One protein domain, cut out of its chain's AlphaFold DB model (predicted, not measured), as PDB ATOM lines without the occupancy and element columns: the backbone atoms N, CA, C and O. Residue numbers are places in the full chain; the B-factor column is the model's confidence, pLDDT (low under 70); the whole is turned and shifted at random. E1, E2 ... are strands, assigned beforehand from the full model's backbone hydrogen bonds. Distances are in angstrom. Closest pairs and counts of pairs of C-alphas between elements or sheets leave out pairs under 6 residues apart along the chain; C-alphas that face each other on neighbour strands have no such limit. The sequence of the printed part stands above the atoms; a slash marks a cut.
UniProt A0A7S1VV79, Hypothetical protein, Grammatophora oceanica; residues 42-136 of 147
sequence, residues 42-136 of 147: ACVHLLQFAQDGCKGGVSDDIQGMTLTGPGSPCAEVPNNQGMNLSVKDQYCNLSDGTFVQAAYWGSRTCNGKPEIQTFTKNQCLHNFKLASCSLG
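This is residues 42 to 136 of the 147 residues of the protein "Hypothetical protein" of Grammatophora oceanica (UniProt A0A7S1VV79). Two twisted sheets of three strands, E2-E1-E6 and E3-E4-E5, stand partly face to face as a sandwich, their strands crossed at 72 degrees. The printed part has 95 residues with six named strands, E1 to E6 in chain order, and no named helix; both sheets are antiparallel, the class all strand. It is compact, with a radius of gyration of the C-alphas of 13.1 A, spanning 32 by 30 by 18 A.

Find C-alpha 42 at (33.797, -24.228, -24.663); there E1, residues 42 to 51, begins and runs 27.9 A. Next come E2, residues 55 to 67, 29.0 A; E3, 85 to 93, 22.6 A; E4, 98 to 105, 21.6 A; E5, 115 to 119, 12.7 A; and E6, 128 to 135, 20.6 A, ending at (30.206, -22.683, -26.665).

Look beside E1 for N 44 and O 64 of E2, 3.0 A, and N 45 and O 132 of E6, 2.9 A. E3, E4 and E5 form a meander, each the antiparallel neighbour of the one before: N 88 and O 102, 2.9 A; N 101 and O 117, 3.0 A. Between sheets, the closest C-alphas of E2 and E3, Leu 67 and Tyr 91, are 4.6 A apart.

The printed part has no cut. Residues 68 to 84 make the long link; residue 80 is under 70 in pLDDT.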
ATOM      1  N   ALA A  42      34.298 -23.367 -23.610       93.06
ATOM      2  CA  ALA A  42      33.797 -24.228 -24.663       93.06
ATOM      3  C   ALA A  42      33.970 -25.698 -24.288       93.06
ATOM      4  O   ALA A  42      34.862 -26.064 -23.522       93.06
ATOM      5  N   CYS A  43      33.143 -26.545 -24.881       93.56
ATOM      6  CA  CYS A  43      33.315 -27.981 -24.862       93.56
ATOM      7  C   CYS A  43      33.986 -28.427 -26.156       93.56
ATOM      8  O   CYS A  43      33.504 -28.125 -27.253       93.56
ATOM      9  N   VAL A  44      35.074 -29.180 -26.023       95.38
ATOM     10  CA  VAL A  44      35.672 -29.934 -27.121       95.38
ATOM     11  C   VAL A  44      35.303 -31.405 -26.979       95.38
ATOM     12  O   VAL A  44      35.324 -31.962 -25.885       95.38
ATOM     13  N   HIS A  45      34.991 -32.034 -28.107       95.44
ATOM     14  CA  HIS A  45      34.667 -33.449 -28.211       95.44
ATOM     15  C   HIS A  45      35.524 -34.081 -29.307       95.44
ATOM     16  O   HIS A  45      35.374 -33.763 -30.490       95.44
ATOM     17  N   LEU A  46      36.450 -34.950 -28.916       95.62
ATOM     18  CA  LEU A  46      37.372 -35.670 -29.789       95.62
ATOM     19  C   LEU A  46      37.007 -37.154 -29.832       95.62
ATOM     20  O   LEU A  46      36.718 -37.771 -28.813       95.62
ATOM     21  N   LEU A  47      37.097 -37.738 -31.022       95.12
ATOM     22  CA  LEU A  47      36.947 -39.171 -31.243       95.12
ATOM     23  C   LEU A  47      38.318 -39.769 -31.510       95.12
ATOM     24  O   LEU A  47      38.964 -39.402 -32.498       95.12
ATOM     25  N   GLN A  48      38.742 -40.700 -30.664       93.94
ATOM     26  CA  GLN A  48      39.936 -41.498 -30.885       93.94
ATOM     27  C   GLN A  48      39.590 -42.751 -31.683       93.94
ATOM     28  O   GLN A  48      38.546 -43.364 -31.487       93.94
ATOM     29  N   PHE A  49      40.479 -43.167 -32.576       92.50
ATOM     30  CA  PHE A  49      40.303 -44.366 -33.387       92.50
ATOM     31  C   PHE A  49      41.403 -45.383 -33.096       92.50
ATOM     32  O   PHE A  49      42.584 -45.043 -33.002       92.50
ATOM     33  N   ALA A  50      41.025 -46.662 -33.051       89.56
ATOM     34  CA  ALA A  50      41.954 -47.759 -32.773       89.56
ATOM     35  C   ALA A  50      43.006 -47.973 -33.879       89.56
ATOM     36  O   ALA A  50      44.020 -48.642 -33.660       89.56
ATOM     37  N   GLN A  51      42.751 -47.476 -35.096       90.69
ATOM     38  CA  GLN A  51      43.625 -47.687 -36.247       90.69
ATOM     39  C   GLN A  51      44.105 -46.384 -36.873       90.69
ATOM     40  O   GLN A  51      43.383 -45.389 -36.946       90.69
ATOM     41  N   ASP A  52      45.313 -46.475 -37.432       88.81
ATOM     42  CA  ASP A  52      45.976 -45.370 -38.105       88.81
ATOM     43  C   ASP A  52      45.135 -44.747 -39.220       88.81
ATOM     44  O   ASP A  52      44.543 -45.444 -40.055       88.81
ATOM     45  N   GLY A  53      45.110 -43.415 -39.241       92.19
ATOM     46  CA  GLY A  53      44.326 -42.651 -40.210       92.19
ATOM     47  C   GLY A  53      42.830 -42.639 -39.900       92.19
ATOM     48  O   GLY A  53      42.028 -42.441 -40.812       92.19
ATOM     49  N   CYS A  54      42.459 -42.848 -38.633       93.69
ATOM     50  CA  CYS A  54      41.080 -42.805 -38.152       93.69
ATOM     51  C   CYS A  54      40.183 -43.800 -38.889       93.69
ATOM     52  O   CYS A  54      39.091 -43.469 -39.357       93.69
ATOM     53  N   LYS A  55      40.710 -45.018 -39.048       92.69
ATOM     54  CA  LYS A  55      40.024 -46.148 -39.675       92.69
ATOM     55  C   LYS A  55      39.421 -47.056 -38.605       92.69
ATOM     56  O   LYS A  55      39.918 -47.132 -37.482       92.69
ATOM     57  N   GLY A  56      38.394 -47.807 -38.992       91.38
ATOM     58  CA  GLY A  56      37.650 -48.661 -38.068       91.38
ATOM     59  C   GLY A  56      36.709 -47.861 -37.166       91.38
ATOM     60  O   GLY A  56      36.351 -46.729 -37.486       91.38
ATOM     61  N   GLY A  57      36.280 -48.483 -36.068       91.50
ATOM     62  CA  GLY A  57      35.435 -47.840 -35.065       91.50
ATOM     63  C   GLY A  57      36.202 -46.864 -34.172       91.50
ATOM     64  O   GLY A  57      37.432 -46.930 -34.064       91.50
ATOM     65  N   VAL A  58      35.444 -45.983 -33.523       93.31
ATOM     66  CA  VAL A  58      35.917 -45.135 -32.426       93.31
ATOM     67  C   VAL A  58      36.351 -46.047 -31.274       93.31
ATOM     68  O   VAL A  58      35.605 -46.950 -30.900       93.31
ATOM     69  N   SER A  59      37.574 -45.864 -30.771       93.56
ATOM     70  CA  SER A  59      38.065 -46.564 -29.577       93.56
ATOM     71  C   SER A  59      37.667 -45.841 -28.304       93.56
ATOM     72  O   SER A  59      37.305 -46.501 -27.340       93.56
ATOM     73  N   ASP A  60      37.715 -44.508 -28.331       91.62
ATOM     74  CA  ASP A  60      37.428 -43.660 -27.183       91.62
ATOM     75  C   ASP A  60      36.727 -42.380 -27.629       91.62
ATOM     76  O   ASP A  60      36.995 -41.828 -28.703       91.62
ATOM     77  N   ASP A  61      35.840 -41.916 -26.765       91.75
ATOM     78  CA  ASP A  61      35.089 -40.682 -26.889       91.75
ATOM     79  C   ASP A  61      35.552 -39.752 -25.758       91.75
ATOM     80  O   ASP A  61      35.428 -40.083 -24.579       91.75
ATOM     81  N   ILE A  62      36.192 -38.639 -26.120       91.38
ATOM     82  CA  ILE A  62      36.865 -37.751 -25.174       91.38
ATOM     83  C   ILE A  62      36.199 -36.389 -25.237       91.38
ATOM     84  O   ILE A  62      36.293 -35.685 -26.243       91.38
ATOM     85  N   GLN A  63      35.592 -35.985 -24.130       92.31
ATOM     86  CA  GLN A  63      35.047 -34.647 -23.956       92.31
ATOM     87  C   GLN A  63      35.829 -33.896 -22.887       92.31
ATOM     88  O   GLN A  63      36.328 -34.487 -21.928       92.31
ATOM     89  N   GLY A  64      35.943 -32.583 -23.040       89.31
ATOM     90  CA  GLY A  64      36.548 -31.758 -22.009       89.31
ATOM     91  C   GLY A  64      36.287 -30.274 -22.193       89.31
ATOM     92  O   GLY A  64      36.024 -29.780 -23.290       89.31
ATOM     93  N   MET A  65      36.370 -29.571 -21.071       91.06
ATOM     94  CA  MET A  65      36.272 -28.120 -21.026       91.06
ATOM     95  C   MET A  65      37.541 -27.486 -21.586       91.06
ATOM     96  O   MET A  65      38.653 -27.909 -21.279       91.06
ATOM     97  N   THR A  66      37.375 -26.434 -22.374       92.19
ATOM     98  CA  THR A  66      38.464 -25.646 -22.942       92.19
ATOM     99  C   THR A  66      38.059 -24.173 -23.049       92.19
ATOM    100  O   THR A  66      36.953 -23.789 -22.664       92.19
ATOM    101  N   LEU A  67      38.968 -23.327 -23.525       91.94
ATOM    102  CA  LEU A  67      38.695 -21.916 -23.789       91.94
ATOM    103  C   LEU A  67      38.170 -21.739 -25.219       91.94
ATOM    104  O   LEU A  67      38.293 -22.630 -26.053       91.94
ATOM    105  N   THR A  68      37.628 -20.573 -25.541       93.81
ATOM    106  CA  THR A  68      37.284 -20.171 -26.921       93.81
ATOM    107  C   THR A  68      38.409 -19.428 -27.645       93.81
ATOM    108  O   THR A  68      38.308 -19.131 -28.834       93.81
ATOM    109  N   GLY A  69      39.506 -19.144 -26.943       93.12
ATOM    110  CA  GLY A  69      40.700 -18.511 -27.490       93.12
ATOM    111  C   GLY A  69      41.978 -18.979 -26.788       93.12
ATOM    112  O   GLY A  69      41.906 -19.656 -25.759       93.12
ATOM    113  N   PRO A  70      43.157 -18.635 -27.334       92.50
ATOM    114  CA  PRO A  70      44.445 -19.011 -26.753       92.50
ATOM    115  C   PRO A  70      44.613 -18.465 -25.327       92.50
ATOM    116  O   PRO A  70      43.968 -17.490 -24.947       92.50
ATOM    117  N   GLY A  71      45.522 -19.061 -24.548       87.06
ATOM    118  CA  GLY A  71      45.799 -18.648 -23.169       87.06
ATOM    119  C   GLY A  71      45.648 -19.745 -22.116       87.06
ATOM    120  O   GLY A  71      45.893 -19.478 -20.939       87.06
ATOM    121  N   SER A  72      45.284 -20.977 -22.494       87.12
ATOM    122  CA  SER A  72      45.259 -22.083 -21.532       87.12
ATOM    123  C   SER A  72      46.668 -22.305 -20.950       87.12
ATOM    124  O   SER A  72      47.657 -22.219 -21.690       87.12
ATOM    125  N   PRO A  73      46.808 -22.621 -19.649       90.12
ATOM    126  CA  PRO A  73      48.101 -22.939 -19.063       90.12
ATOM    127  C   PRO A  73      48.725 -24.165 -19.732       90.12
ATOM    128  O   PRO A  73      48.055 -24.960 -20.396       90.12
ATOM    129  N   CYS A  74      50.033 -24.305 -19.534       92.25
ATOM    130  CA  CYS A  74      50.727 -25.532 -19.878       92.25
ATOM    131  C   CYS A  74      50.253 -26.658 -18.957       92.25
ATOM    132  O   CYS A  74      50.240 -26.460 -17.741       92.25
ATOM    133  N   ALA A  75      49.967 -27.842 -19.492       90.31
ATOM    134  CA  ALA A  75      50.025 -29.040 -18.664       90.31
ATOM    135  C   ALA A  75      50.638 -30.239 -19.364       90.31
ATOM    136  O   ALA A  75      50.654 -30.359 -20.590       90.31
ATOM    137  N   GLU A  76      51.156 -31.123 -18.524       90.75
ATOM    138  CA  GLU A  76      51.700 -32.408 -18.911       90.75
ATOM    139  C   GLU A  76      50.563 -33.346 -19.325       90.75
ATOM    140  O   GLU A  76      49.565 -33.495 -18.621       90.75
ATOM    141  N   VAL A  77      50.733 -33.985 -20.478       84.38
ATOM    142  CA  VAL A  77      49.842 -35.028 -20.970       84.38
ATOM    143  C   VAL A  77      50.505 -36.364 -20.665       84.38
ATOM    144  O   VAL A  77      51.588 -36.639 -21.203       84.38
ATOM    145  N   PRO A  78      49.883 -37.214 -19.831       79.50
ATOM    146  CA  PRO A  78      50.364 -38.567 -19.623       79.50
ATOM    147  C   PRO A  78      50.460 -39.279 -20.971       79.50
ATOM    148  O   PRO A  78      49.470 -39.421 -21.686       79.50
ATOM    149  N   ASN A  79      51.652 -39.746 -21.330       73.00
ATOM    150  CA  ASN A  79      51.799 -40.648 -22.458       73.00
ATOM    151  C   ASN A  79      52.506 -41.928 -22.022       73.00
ATOM    152  O   ASN A  79      53.511 -41.925 -21.316       73.00
ATOM    153  N   ASN A  80      51.975 -43.050 -22.495       69.06
ATOM    154  CA  ASN A  80      52.501 -44.381 -22.192       69.06
ATOM    155  C   ASN A  80      53.704 -44.746 -23.081       69.06
ATOM    156  O   ASN A  80      54.087 -45.908 -23.176       69.06
ATOM    157  N   GLN A  81      54.274 -43.766 -23.788       71.19
ATOM    158  CA  GLN A  81      55.331 -43.958 -24.781       71.19
ATOM    159  C   GLN A  81      56.721 -43.625 -24.223       71.19
ATOM    160  O   GLN A  81      57.709 -43.745 -24.943       71.19
ATOM    161  N   GLY A  82      56.801 -43.211 -22.952       77.12
ATOM    162  CA  GLY A  82      58.054 -42.836 -22.296       77.12
ATOM    163  C   GLY A  82      58.663 -41.538 -22.830       77.12
ATOM    164  O   GLY A  82      59.803 -41.221 -22.502       77.12
ATOM    165  N   MET A  83      57.924 -40.789 -23.650       83.38
ATOM    166  CA  MET A  83      58.295 -39.431 -24.027       83.38
ATOM    167  C   MET A  83      57.608 -38.462 -23.074       83.38
ATOM    168  O   MET A  83      56.639 -38.807 -22.418       83.38
ATOM    169  N   ASN A  84      58.085 -37.232 -22.963       89.69
ATOM    170  CA  ASN A  84      57.309 -36.202 -22.277       89.69
ATOM    171  C   ASN A  84      56.437 -35.500 -23.317       89.69
ATOM    172  O   ASN A  84      56.906 -35.234 -24.423       89.69
ATOM    173  N   LEU A  85      55.188 -35.217 -22.980       90.56
ATOM    174  CA  LEU A  85      54.318 -34.382 -23.794       90.56
ATOM    175  C   LEU A  85      53.693 -33.350 -22.873       90.56
ATOM    176  O   LEU A  85      53.226 -33.684 -21.787       90.56
ATOM    177  N   SER A  86      53.678 -32.104 -23.315       93.56
ATOM    178  CA  SER A  86      52.892 -31.057 -22.686       93.56
ATOM    179  C   SER A  86      52.147 -30.271 -23.748       93.56
ATOM    180  O   SER A  86      52.584 -30.191 -24.898       93.56
ATOM    181  N   VAL A  87      50.994 -29.738 -23.370       94.25
ATOM    182  CA  VAL A  87      50.122 -28.959 -24.245       94.25
ATOM    183  C   VAL A  87      49.825 -27.612 -23.612       94.25
ATOM    184  O   VAL A  87      49.744 -27.489 -22.390       94.25
ATOM    185  N   LYS A  88      49.666 -26.600 -24.456       93.88
ATOM    186  CA  LYS A  88      49.290 -25.235 -24.084       93.88
ATOM    187  C   LYS A  88      48.339 -24.678 -25.137       93.88
ATOM    188  O   LYS A  88      48.249 -25.232 -26.230       93.88
ATOM    189  N   ASP A  89      47.670 -23.578 -24.813       94.56
ATOM    190  CA  ASP A  89      46.821 -22.831 -25.736       94.56
ATOM    191  C   ASP A  89      45.809 -23.755 -26.424       94.56
ATOM    192  O   ASP A  89      45.650 -23.726 -27.639       94.56
ATOM    193  N   GLN A  90      45.176 -24.615 -25.622       94.44
ATOM    194  CA  GLN A  90      44.052 -25.449 -26.023       94.44
ATOM    195  C   GLN A  90      42.802 -24.583 -26.059       94.44
ATOM    196  O   GLN A  90      42.432 -24.006 -25.032       94.44
ATOM    197  N   TYR A  91      42.169 -24.492 -27.223       95.06
ATOM    198  CA  TYR A  91      40.928 -23.752 -27.372       95.06
ATOM    199  C   TYR A  91      40.104 -24.192 -28.571       95.06
ATOM    200  O   TYR A  91      40.583 -24.755 -29.555       95.06
ATOM    201  N   CYS A  92      38.829 -23.871 -28.472       96.50
ATOM    202  CA  CYS A  92      37.809 -24.055 -29.468       96.50
ATOM    203  C   CYS A  92      37.653 -22.773 -30.289       96.50
ATOM    204  O   CYS A  92      37.108 -21.787 -29.800       96.50
ATOM    205  N   ASN A  93      38.098 -22.773 -31.545       96.50
ATOM    206  CA  ASN A  93      37.815 -21.669 -32.450       96.50
ATOM    207  C   ASN A  93      36.364 -21.779 -32.937       96.50
ATOM    208  O   ASN A  93      36.048 -22.498 -33.884       96.50
ATOM    209  N   LEU A  94      35.462 -21.048 -32.284       95.12
ATOM    210  CA  LEU A  94      34.031 -21.105 -32.593       95.12
ATOM    211  C   LEU A  94      33.676 -20.535 -33.974       95.12
ATOM    212  O   LEU A  94      32.595 -20.822 -34.480       95.12
ATOM    213  N   SER A  95      34.563 -19.746 -34.594       96.00
ATOM    214  CA  SER A  95      34.298 -19.151 -35.911       96.00
ATOM    215  C   SER A  95      34.336 -20.176 -37.048       96.00
ATOM    216  O   SER A  95      33.532 -20.090 -37.975       96.00
ATOM    217  N   ASP A  96      35.232 -21.162 -36.963       95.81
ATOM    218  CA  ASP A  96      35.409 -22.221 -37.966       95.81
ATOM    219  C   ASP A  96      35.092 -23.626 -37.426       95.81
ATOM    220  O   ASP A  96      35.085 -24.604 -38.179       95.81
ATOM    221  N   GLY A  97      34.782 -23.729 -36.132       96.00
ATOM    222  CA  GLY A  97      34.439 -24.973 -35.460       96.00
ATOM    223  C   GLY A  97      35.622 -25.926 -35.315       96.00
ATOM    224  O   GLY A  97      35.405 -27.140 -35.301       96.00
ATOM    225  N   THR A  98      36.852 -25.410 -35.253       97.88
ATOM    226  CA  THR A  98      38.071 -26.205 -35.052       97.88
ATOM    227  C   THR A  98      38.538 -26.189 -33.599       97.88
ATOM    228  O   THR A  98      38.244 -25.270 -32.840       97.88
ATOM    229  N   PHE A  99      39.287 -27.217 -33.201       97.25
ATOM    230  CA  PHE A  99      39.993 -27.241 -31.919       97.25
ATOM    231  C   PHE A  99      41.490 -27.104 -32.175       97.25
ATOM    232  O   PHE A  99      42.045 -27.828 -33.002       97.25
ATOM    233  N   VAL A 100      42.143 -26.175 -31.485       97.12
ATOM    234  CA  VAL A 100      43.560 -25.858 -31.666       97.12
ATOM    235  C   VAL A 100      44.301 -26.093 -30.359       97.12
ATOM    236  O   VAL A 100      43.783 -25.781 -29.292       97.12
ATOM    237  N   GLN A 101      45.522 -26.618 -30.449       96.44
ATOM    238  CA  GLN A 101      46.452 -26.687 -29.325       96.44
ATOM    239  C   GLN A 101      47.906 -26.555 -29.782       96.44
ATOM    240  O   GLN A 101      48.254 -26.896 -30.913       96.44
ATOM    241  N   ALA A 102      48.776 -26.111 -28.881       96.62
ATOM    242  CA  ALA A 102      50.221 -26.150 -29.050       96.62
ATOM    243  C   ALA A 102      50.798 -27.360 -28.301       96.62
ATOM    244  O   ALA A 102      50.751 -27.410 -27.072       96.62
ATOM    245  N   ALA A 103      51.349 -28.330 -29.030       95.25
ATOM    246  CA  ALA A 103      51.962 -29.535 -28.479       95.25
ATOM    247  C   ALA A 103      53.489 -29.398 -28.388       95.25
ATOM    248  O   ALA A 103      54.154 -28.990 -29.340       95.25
ATOM    249  N   TYR A 104      54.062 -29.776 -27.247       94.88
ATOM    250  CA  TYR A 104      55.494 -29.702 -26.965       94.88
ATOM    251  C   TYR A 104      56.046 -31.099 -26.680       94.88
ATOM    252  O   TYR A 104      56.045 -31.586 -25.544       94.88
ATOM    253  N   TRP A 105      56.527 -31.755 -27.732       91.44
ATOM    254  CA  TRP A 105      57.126 -33.084 -27.644       91.44
ATOM    255  C   TRP A 105      58.484 -33.051 -26.938       91.44
ATOM    256  O   TRP A 105      59.309 -32.170 -27.172       91.44
ATOM    257  N   GLY A 106      58.727 -34.030 -26.071       92.31
ATOM    258  CA  GLY A 106      59.936 -34.115 -25.250       92.31
ATOM    259  C   GLY A 106      59.948 -33.164 -24.049       92.31
ATOM    260  O   GLY A 106      60.931 -33.140 -23.311       92.31
ATOM    261  N   SER A 107      58.863 -32.425 -23.803       92.94
ATOM    262  CA  SER A 107      58.789 -31.379 -22.781       92.94
ATOM    263  C   SER A 107      57.633 -31.624 -21.816       92.94
ATOM    264  O   SER A 107      56.538 -31.974 -22.246       92.94
ATOM    265  N   ARG A 108      57.862 -31.420 -20.513       92.69
ATOM    266  CA  ARG A 108      56.802 -31.421 -19.479       92.69
ATOM    267  C   ARG A 108      56.288 -30.023 -19.148       92.69
ATOM    268  O   ARG A 108      55.265 -29.876 -18.496       92.69
ATOM    269  N   THR A 109      57.024 -28.999 -19.568       94.75
ATOM    270  CA  THR A 109      56.845 -27.614 -19.118       94.75
ATOM    271  C   THR A 109      56.608 -26.659 -20.285       94.75
ATOM    272  O   THR A 109      56.890 -25.472 -20.164       94.75
ATOM    273  N   CYS A 110      56.144 -27.165 -21.434       95.50
ATOM    274  CA  CYS A 110      55.892 -26.387 -22.652       95.50
ATOM    275  C   CYS A 110      57.083 -25.525 -23.104       95.50
ATOM    276  O   CYS A 110      56.927 -24.447 -23.675       95.50
ATOM    277  N   ASN A 111      58.295 -26.009 -22.836       95.56
ATOM    278  CA  ASN A 111      59.528 -25.402 -23.317       95.56
ATOM    279  C   ASN A 111      59.865 -25.911 -24.718       95.56
ATOM    280  O   ASN A 111      59.696 -27.098 -25.003       95.56
ATOM    281  N   GLY A 112      60.420 -25.027 -25.547       95.19
ATOM    282  CA  GLY A 112      60.852 -25.334 -26.910       95.19
ATOM    283  C   GLY A 112      59.880 -24.836 -27.975       95.19
ATOM    284  O   GLY A 112      58.997 -24.022 -27.710       95.19
ATOM    285  N   LYS A 113      60.082 -25.297 -29.212       97.00
ATOM    286  CA  LYS A 113      59.216 -24.951 -30.340       97.00
ATOM    287  C   LYS A 113      57.960 -25.834 -30.302       97.00
ATOM    288  O   LYS A 113      58.121 -27.053 -30.354       97.00
ATOM    289  N   PRO A 114      56.748 -25.257 -30.251       96.88
ATOM    290  CA  PRO A 114      55.530 -26.049 -30.328       96.88
ATOM    291  C   PRO A 114      55.279 -26.570 -31.743       96.88
ATOM    292  O   PRO A 114      55.632 -25.929 -32.739       96.88
ATOM    293  N   GLU A 115      54.587 -27.698 -31.817       96.25
ATOM    294  CA  GLU A 115      53.815 -28.119 -32.979       96.25
ATOM    295  C   GLU A 115      52.367 -27.658 -32.791       96.25
ATOM    296  O   GLU A 115      51.703 -28.054 -31.833       96.25
ATOM    297  N   ILE A 116      51.879 -26.799 -33.685       96.94
ATOM    298  CA  ILE A 116      50.482 -26.358 -33.648       96.94
ATOM    299  C   ILE A 116      49.620 -27.435 -34.295       96.94
ATOM    300  O   ILE A 116      49.801 -27.769 -35.465       96.94
ATOM    301  N   GLN A 117      48.685 -27.965 -33.519       96.56
ATOM    302  CA  GLN A 117      47.747 -28.989 -33.943       96.56
ATOM    303  C   GLN A 117      46.362 -28.368 -34.090       96.56
ATOM    304  O   GLN A 117      45.867 -27.722 -33.168       96.56
ATOM    305  N   THR A 118      45.736 -28.587 -35.244       97.38
ATOM    306  CA  THR A 118      44.371 -28.139 -35.538       97.38
ATOM    307  C   THR A 118      43.525 -29.354 -35.881       97.38
ATOM    308  O   THR A 118      43.722 -30.004 -36.907       97.38
ATOM    309  N   PHE A 119      42.578 -29.669 -35.007       97.19
ATOM    310  CA  PHE A 119      41.636 -30.761 -35.178       97.19
ATOM    311  C   PHE A 119      40.384 -30.242 -35.877       97.19
ATOM    312  O   PHE A 119      39.807 -29.221 -35.503       97.19
ATOM    313  N   THR A 120      39.950 -30.979 -36.894       97.06
ATOM    314  CA  THR A 120      38.738 -30.688 -37.661       97.06
ATOM    315  C   THR A 120      37.883 -31.946 -37.751       97.06
ATOM    316  O   THR A 120      38.346 -33.051 -37.455       97.06
ATOM    317  N   LYS A 121      36.628 -31.805 -38.185       96.56
ATOM    318  CA  LYS A 121      35.724 -32.957 -38.343       96.56
ATOM    319  C   LYS A 121      36.153 -33.918 -39.454       96.56
ATOM    320  O   LYS A 121      35.838 -35.107 -39.424       96.56
ATOM    321  N   ASN A 122      36.900 -33.406 -40.432       95.56
ATOM    322  CA  ASN A 122      37.207 -34.123 -41.669       95.56
ATOM    323  C   ASN A 122      38.637 -34.670 -41.714       95.56
ATOM    324  O   ASN A 122      38.907 -35.600 -42.476       95.56
ATOM    325  N   GLN A 123      39.552 -34.127 -40.911       95.00
ATOM    326  CA  GLN A 123      40.955 -34.532 -40.913       95.00
ATOM    327  C   GLN A 123      41.263 -35.438 -39.729       95.00
ATOM    328  O   GLN A 123      40.876 -35.162 -38.599       95.00
ATOM    329  N   CYS A 124      41.983 -36.520 -40.012       95.38
ATOM    330  CA  CYS A 124      42.537 -37.372 -38.977       95.38
ATOM    331  C   CYS A 124      43.915 -36.858 -38.571       95.38
ATOM    332  O   CYS A 124      44.825 -36.844 -39.401       95.38
ATOM    333  N   LEU A 125      44.078 -36.504 -37.301       94.00
ATOM    334  CA  LEU A 125      45.354 -36.079 -36.742       94.00
ATOM    335  C   LEU A 125      45.718 -36.998 -35.577       94.00
ATOM    336  O   LEU A 125      44.983 -37.080 -34.602       94.00
ATOM    337  N   HIS A 126      46.820 -37.741 -35.703       89.94
ATOM    338  CA  HIS A 126      47.285 -38.710 -34.695       89.94
ATOM    339  C   HIS A 126      46.209 -39.694 -34.196       89.94
ATOM    340  O   HIS A 126      46.210 -40.073 -33.030       89.94
ATOM    341  N   ASN A 127      45.318 -40.134 -35.090       92.94
ATOM    342  CA  ASN A 127      44.179 -41.019 -34.799       92.94
ATOM    343  C   ASN A 127      43.025 -40.364 -34.035       92.94
ATOM    344  O   ASN A 127      42.177 -41.073 -33.501       92.94
ATOM    345  N   PHE A 128      42.951 -39.034 -34.065       94.12
ATOM    346  CA  PHE A 128      41.827 -38.263 -33.555       94.12
ATOM    347  C   PHE A 128      41.097 -37.521 -34.673       94.12
ATOM    348  O   PHE A 128      41.713 -37.041 -35.632       94.12
ATOM    349  N   LYS A 129      39.780 -37.388 -34.514       96.06
ATOM    350  CA  LYS A 129      38.939 -36.428 -35.242       96.06
ATOM    351  C   LYS A 129      38.166 -35.574 -34.256       96.06
ATOM    352  O   LYS A 129      37.806 -36.044 -33.183       96.06
ATOM    353  N   LEU A 130      37.851 -34.349 -34.657       97.06
ATOM    354  CA  LEU A 130      36.917 -33.521 -33.906       97.06
ATOM    355  C   LEU A 130      35.485 -33.993 -34.180       97.06
ATOM    356  O   LEU A 130      35.056 -34.015 -35.330       97.06
ATOM    357  N   ALA A 131      34.729 -34.347 -33.148       96.88
ATOM    358  CA  ALA A 131      33.281 -34.511 -33.265       96.88
ATOM    359  C   ALA A 131      32.595 -33.143 -33.198       96.88
ATOM    360  O   ALA A 131      31.865 -32.745 -34.117       96.88
ATOM    361  N   SER A 132      32.890 -32.379 -32.148       96.44
ATOM    362  CA  SER A 132      32.331 -31.047 -31.953       96.44
ATOM    363  C   SER A 132      33.224 -30.133 -31.132       96.44
ATOM    364  O   SER A 132      34.119 -30.552 -30.405       96.44
ATOM    365  N   CYS A 133      32.937 -28.851 -31.289       95.12
ATOM    366  CA  CYS A 133      33.532 -27.747 -30.574       95.12
ATOM    367  C   CYS A 133      32.407 -26.719 -30.414       95.12
ATOM    368  O   CYS A 133      31.855 -26.260 -31.417       95.12
ATOM    369  N   SER A 134      31.968 -26.475 -29.183       94.62
ATOM    370  CA  SER A 134      30.744 -25.713 -28.905       94.62
ATOM    371  C   SER A 134      30.917 -24.784 -27.719       94.62
ATOM    372  O   SER A 134      31.595 -25.129 -26.758       94.62
ATOM    373  N   LEU A 135      30.265 -23.625 -27.777       93.69
ATOM    374  CA  LEU A 135      30.206 -22.683 -26.665       93.69
ATOM    375  C   LEU A 135      29.524 -23.320 -25.446       93.69
ATOM    376  O   LEU A 135      28.499 -23.988 -25.589       93.69
ATOM    377  N   GLY A 136      30.059 -23.051 -24.258       89.94
ATOM    378  CA  GLY A 136      29.506 -23.507 -22.990       89.94
ATOM    379  C   GLY A 136      30.073 -24.845 -22.509       89.94
ATOM    380  O   GLY A 136      31.021 -25.375 -23.093       89.94
TER     381      GLY A 136